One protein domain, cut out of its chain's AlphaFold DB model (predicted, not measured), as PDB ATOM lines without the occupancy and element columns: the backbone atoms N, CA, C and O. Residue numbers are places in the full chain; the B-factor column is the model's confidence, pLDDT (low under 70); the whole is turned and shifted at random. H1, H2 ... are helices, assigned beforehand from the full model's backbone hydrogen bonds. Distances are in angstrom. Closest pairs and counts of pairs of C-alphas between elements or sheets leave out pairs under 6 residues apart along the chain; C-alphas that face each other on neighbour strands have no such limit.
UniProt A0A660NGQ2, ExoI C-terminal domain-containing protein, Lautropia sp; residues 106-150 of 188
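AT A GLANCE: This is residues 106 to 150 of the 188 residues of the protein "ExoI C-terminal domain-containing protein" of Lautropia sp (UniProt A0A660NGQ2). The longer helix, H2, has the last part of H1 coming close to it partway along, at about a right angle, in a loose two-helix frame. Residues 106 to 114 stick out, and residues 144 to 150 make a tail after H2. The printed part has 45 residues, with H1 then H2 along the chain and no named strand; the class is all helix. It is only just loose, close to compact, with a radius of gyration of the C-alphas of 11.3 A and spans of 28 by 25 by 17 A.

IN THESE COORDINATES: Find C-alpha 128 at (352.483, 241.551, 199.704); from there H2, residues 128 to 143, runs 22.1 A to C-alpha 143. H1, residues 108 to 121, begins at C-alpha 108, (341.343, 236.001, 180.283), and runs 20.8 A.

HOW THE PARTS SIT: Look at Ala 119 and Trp 134, whose C-alphas are the closest of H1 and H2, 6.8 A apart. The helices are close but not clearly touching, and about perpendicular at 89 degrees. Every O i to N i+4 pair is within hydrogen-bond range in H2, and 9 of 10 in H1.

THE WHOLE: The C-alphas of Glu 106 and His 143 are the two farthest apart, 32.9 A. The printed part has no cut, and the six-residue link is short. No printed residue is under 70 in pLDDT.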
ATOM      1  N   GLU A 106     343.475 230.120 178.680       74.38
ATOM      2  CA  GLU A 106     343.108 230.692 177.375       74.38
ATOM      3  C   GLU A 106     342.010 231.755 177.532       74.38
ATOM      4  O   GLU A 106     341.992 232.742 176.795       74.38
ATOM      5  N   ASP A 107     341.125 231.588 178.522       76.81
ATOM      6  CA  ASP A 107     340.124 232.590 178.885       76.81
ATOM      7  C   ASP A 107     340.713 233.645 179.850       76.81
ATOM      8  O   ASP A 107     341.011 233.327 181.011       76.81
ATOM      9  N   PRO A 108     340.813 234.927 179.439       75.12
ATOM     10  CA  PRO A 108     341.343 236.001 180.283       75.12
ATOM     11  C   PRO A 108     340.519 236.241 181.560       75.12
ATOM     12  O   PRO A 108     340.997 236.869 182.506       75.12
ATOM     13  N   ARG A 109     339.278 235.747 181.631       77.62
ATOM     14  CA  ARG A 109     338.427 235.861 182.824       77.62
ATOM     15  C   ARG A 109     338.861 234.918 183.942       77.62
ATOM     16  O   ARG A 109     338.617 235.215 185.114       77.62
ATOM     17  N   LEU A 110     339.479 233.786 183.599       78.94
ATOM     18  CA  LEU A 110     339.905 232.778 184.570       78.94
ATOM     19  C   LEU A 110     341.121 233.233 185.375       78.94
ATOM     20  O   LEU A 110     341.222 232.889 186.552       78.94
ATOM     21  N   GLU A 111     341.987 234.065 184.795       80.88
ATOM     22  CA  GLU A 111     343.097 234.678 185.528       80.88
ATOM     23  C   GLU A 111     342.573 235.507 186.710       80.88
ATOM     24  O   GLU A 111     342.948 235.262 187.861       80.88
ATOM     25  N   GLU A 112     341.621 236.408 186.454       82.25
ATOM     26  CA  GLU A 112     341.015 237.248 187.493       82.25
ATOM     27  C   GLU A 112     340.195 236.423 188.502       82.25
ATOM     28  O   GLU A 112     340.295 236.641 189.711       82.25
ATOM     29  N   LEU A 113     339.430 235.425 188.042       85.19
ATOM     30  CA  LEU A 113     338.668 234.534 188.926       85.19
ATOM     31  C   LEU A 113     339.572 233.690 189.833       85.19
ATOM     32  O   LEU A 113     339.263 233.522 191.015       85.19
ATOM     33  N   SER A 114     340.696 233.186 189.318       82.12
ATOM     34  CA  SER A 114     341.660 232.407 190.104       82.12
ATOM     35  C   SER A 114     342.305 233.259 191.200       82.12
ATOM     36  O   SER A 114     342.440 232.804 192.341       82.12
ATOM     37  N   PHE A 115     342.618 234.524 190.895       85.31
ATOM     38  CA  PHE A 115     343.109 235.490 191.872       85.31
ATOM     39  C   PHE A 115     342.061 235.769 192.957       85.31
ATOM     40  O   PHE A 115     342.362 235.630 194.144       85.31
ATOM     41  N   ARG A 116     340.813 236.077 192.572       86.31
ATOM     42  CA  ARG A 116     339.707 236.313 193.522       86.31
ATOM     43  C   ARG A 116     339.442 235.094 194.408       86.31
ATOM     44  O   ARG A 116     339.220 235.240 195.609       86.31
ATOM     45  N   TYR A 117     339.500 233.890 193.840       85.56
ATOM     46  CA  TYR A 117     339.349 232.643 194.587       85.56
ATOM     47  C   TYR A 117     340.465 232.466 195.625       85.56
ATOM     48  O   TYR A 117     340.172 232.248 196.803       85.56
ATOM     49  N   ARG A 118     341.733 232.631 195.217       84.81
ATOM     50  CA  ARG A 118     342.894 232.564 196.125       84.81
ATOM     51  C   ARG A 118     342.780 233.591 197.244       84.81
ATOM     52  O   ARG A 118     342.984 233.247 198.403       84.81
ATOM     53  N   ALA A 119     342.407 234.823 196.917       87.38
ATOM     54  CA  ALA A 119     342.326 235.897 197.893       87.38
ATOM     55  C   ALA A 119     341.223 235.696 198.942       87.38
ATOM     56  O   ALA A 119     341.408 236.063 200.102       87.38
ATOM     57  N   ARG A 120     340.105 235.067 198.560       87.06
ATOM     58  CA  ARG A 120     339.002 234.739 199.480       87.06
ATOM     59  C   ARG A 120     339.277 233.509 200.338       87.06
ATOM     60  O   ARG A 120     338.949 233.517 201.516       87.06
ATOM     61  N   GLN A 121     339.826 232.449 199.744       84.88
ATOM     62  CA  GLN A 121     339.970 231.151 200.415       84.88
ATOM     63  C   GLN A 121     341.304 231.006 201.152       84.88
ATOM     64  O   GLN A 121     341.364 230.389 202.213       84.88
ATOM     65  N   PHE A 122     342.376 231.590 200.613       84.38
ATOM     66  CA  PHE A 122     343.743 231.409 201.103       84.38
ATOM     67  C   PHE A 122     344.509 232.744 201.177       84.38
ATOM     68  O   PHE A 122     345.565 232.888 200.554       84.38
ATOM     69  N   PRO A 123     344.044 233.730 201.973       83.56
ATOM     70  CA  PRO A 123     344.693 235.043 202.073       83.56
ATOM     71  C   PRO A 123     346.146 234.968 202.577       83.56
ATOM     72  O   PRO A 123     346.957 235.849 202.288       83.56
ATOM     73  N   ALA A 124     346.502 233.903 203.305       80.81
ATOM     74  CA  ALA A 124     347.863 233.657 203.779       80.81
ATOM     75  C   ALA A 124     348.864 233.398 202.637       80.81
ATOM     76  O   ALA A 124     350.024 233.777 202.767       80.81
ATOM     77  N   MET A 125     348.408 232.823 201.519       79.62
ATOM     78  CA  MET A 125     349.236 232.467 200.356       79.62
ATOM     79  C   MET A 125     349.425 233.621 199.361       79.62
ATOM     80  O   MET A 125     350.075 233.446 198.332       79.62
ATOM     81  N   LEU A 126     348.824 234.785 199.620       83.75
ATOM     82  CA  LEU A 126     349.039 235.973 198.803       83.75
ATOM     83  C   LEU A 126     350.363 236.648 199.178       83.75
ATOM     84  O   LEU A 126     350.669 236.841 200.365       83.75
ATOM     85  N   ASN A 127     351.112 237.077 198.165       86.69
ATOM     86  CA  ASN A 127     352.273 237.937 198.369       86.69
ATOM     87  C   ASN A 127     351.842 239.358 198.815       86.69
ATOM     88  O   ASN A 127     350.655 239.683 198.866       86.69
ATOM     89  N   ALA A 128     352.796 240.213 199.189       87.44
ATOM     90  CA  ALA A 128     352.483 241.551 199.704       87.44
ATOM     91  C   ALA A 128     351.757 242.447 198.677       87.44
ATOM     92  O   ALA A 128     350.816 243.153 199.036       87.44
ATOM     93  N   GLU A 129     352.148 242.382 197.403       87.88
ATOM     94  CA  GLU A 129     351.542 243.168 196.320       87.88
ATOM     95  C   GLU A 129     350.116 242.690 196.006       87.88
ATOM     96  O   GLU A 129     349.189 243.491 195.876       87.88
ATOM     97  N   GLU A 130     349.914 241.372 195.958       86.25
ATOM     98  CA  GLU A 130     348.618 240.715 195.799       86.25
ATOM     99  C   GLU A 130     347.679 241.059 196.961       86.25
ATOM    100  O   GLU A 130     346.506 241.361 196.730       86.25
ATOM    101  N   LYS A 131     348.187 241.076 198.203       88.00
ATOM    102  CA  LYS A 131     347.423 241.513 199.384       88.00
ATOM    103  C   LYS A 131     346.983 242.963 199.253       88.00
ATOM    104  O   LYS A 131     345.814 243.256 199.484       88.00
ATOM    105  N   GLN A 132     347.879 243.858 198.840       90.06
ATOM    106  CA  GLN A 132     347.538 245.265 198.634       90.06
ATOM    107  C   GLN A 132     346.502 245.438 197.511       90.06
ATOM    108  O   GLN A 132     345.546 246.208 197.653       90.06
ATOM    109  N   ARG A 133     346.645 244.693 196.408       90.38
ATOM    110  CA  ARG A 133     345.664 244.671 195.315       90.38
ATOM    111  C   ARG A 133     344.297 244.193 195.806       90.38
ATOM    112  O   ARG A 133     343.286 244.809 195.470       90.38
ATOM    113  N   TRP A 134     344.266 243.133 196.613       91.12
ATOM    114  CA  TRP A 134     343.038 242.602 197.198       91.12
ATOM    115  C   TRP A 134     342.382 243.590 198.165       91.12
ATOM    116  O   TRP A 134     341.194 243.864 198.033       91.12
ATOM    117  N   GLN A 135     343.154 244.213 199.059       89.31
ATOM    118  CA  GLN A 135     342.651 245.245 199.973       89.31
ATOM    119  C   GLN A 135     342.030 246.421 199.218       89.31
ATOM    120  O   GLN A 135     340.942 246.871 199.570       89.31
ATOM    121  N   LYS A 136     342.669 246.882 198.136       89.56
ATOM    122  CA  LYS A 136     342.111 247.940 197.283       89.56
ATOM    123  C   LYS A 136     340.798 247.513 196.621       89.56
ATOM    124  O   LYS A 136     339.870 248.313 196.544       89.56
ATOM    125  N   HIS A 137     340.711 246.264 196.160       89.00
ATOM    126  CA  HIS A 137     339.472 245.714 195.609       89.00
ATOM    127  C   HIS A 137     338.359 245.654 196.668       89.00
ATOM    128  O   HIS A 137     337.254 246.124 196.408       89.00
ATOM    129  N   CYS A 138     338.658 245.156 197.872       88.69
ATOM    130  CA  CYS A 138     337.719 245.149 198.996       88.69
ATOM    131  C   CYS A 138     337.245 246.563 199.347       88.69
ATOM    132  O   CYS A 138     336.045 246.780 199.467       88.69
ATOM    133  N   HIS A 139     338.162 247.529 199.444       87.88
ATOM    134  CA  HIS A 139     337.829 248.915 199.764       87.88
ATOM    135  C   HIS A 139     336.905 249.546 198.712       87.88
ATOM    136  O   HIS A 139     335.885 250.137 199.056       87.88
ATOM    137  N   SER A 140     337.204 249.355 197.425       88.12
ATOM    138  CA  SER A 140     336.366 249.867 196.334       88.12
ATOM    139  C   SER A 140     334.959 249.243 196.341       88.12
ATOM    140  O   SER A 140     333.963 249.924 196.104       88.12
ATOM    141  N   ARG A 141     334.829 247.961 196.704       88.12
ATOM    142  CA  ARG A 141     333.519 247.300 196.843       88.12
ATOM    143  C   ARG A 141     332.752 247.792 198.077       88.12
ATOM    144  O   ARG A 141     331.575 248.114 197.959       88.12
ATOM    145  N   LEU A 142     333.409 247.867 199.235       87.88
ATOM    146  CA  LEU A 142     332.767 248.192 200.515       87.88
ATOM    147  C   LEU A 142     332.456 249.684 200.686       87.88
ATOM    148  O   LEU A 142     331.456 250.013 201.317       87.88
ATOM    149  N   HIS A 143     333.260 250.588 200.123       87.56
ATOM    150  CA  HIS A 143     333.059 252.034 200.289       87.56
ATOM    151  C   HIS A 143     332.575 252.732 199.018       87.56
ATOM    152  O   HIS A 143     331.713 253.602 199.104       87.56
ATOM    153  N   GLU A 144     333.092 252.363 197.844       85.19
ATOM    154  CA  GLU A 144     332.778 253.066 196.586       85.19
ATOM    155  C   GLU A 144     331.596 252.438 195.830       85.19
ATOM    156  O   GLU A 144     331.089 253.029 194.878       85.19
ATOM    157  N   GLY A 145     331.142 251.247 196.238       83.12
ATOM    158  CA  GLY A 145     330.028 250.545 195.594       83.12
ATOM    159  C   GLY A 145     330.383 250.004 194.210       83.12
ATOM    160  O   GLY A 145     329.502 249.827 193.365       83.12
ATOM    161  N   ALA A 146     331.671 249.745 193.957       82.25
ATOM    162  CA  ALA A 146     332.124 249.193 192.688       82.25
ATOM    163  C   ALA A 146     331.388 247.887 192.345       82.25
ATOM    164  O   ALA A 146     331.017 247.104 193.229       82.25
ATOM    165  N   ASP A 147     331.195 247.631 191.049       76.38
ATOM    166  CA  ASP A 147     330.559 246.409 190.548       76.38
ATOM    167  C   ASP A 147     329.132 246.190 191.125       76.38
ATOM    168  O   ASP A 147     328.702 245.056 191.339       76.38
ATOM    169  N   ASN A 148     328.400 247.277 191.421       77.81
ATOM    170  CA  ASN A 148     327.082 247.272 192.080       77.81
ATOM    171  C   ASN A 148     327.071 246.573 193.458       77.81
ATOM    172  O   ASN A 148     326.080 245.939 193.834       77.81
ATOM    173  N   ALA A 149     328.171 246.659 194.213       83.94
ATOM    174  CA  ALA A 149     328.220 246.161 195.587       83.94
ATOM    175  C   ALA A 149     327.393 247.032 196.542       83.94
ATOM    176  O   ALA A 149     327.303 248.249 196.393       83.94
ATOM    177  N   LEU A 150     326.845 246.391 197.577       87.44
ATOM    178  CA  LEU A 150     326.281 247.093 198.723       87.44
ATOM    179  C   LEU A 150     327.426 247.701 199.543       87.44
ATOM    180  O   LEU A 150     328.279 246.967 200.042       87.44
TER     181      LEU A 150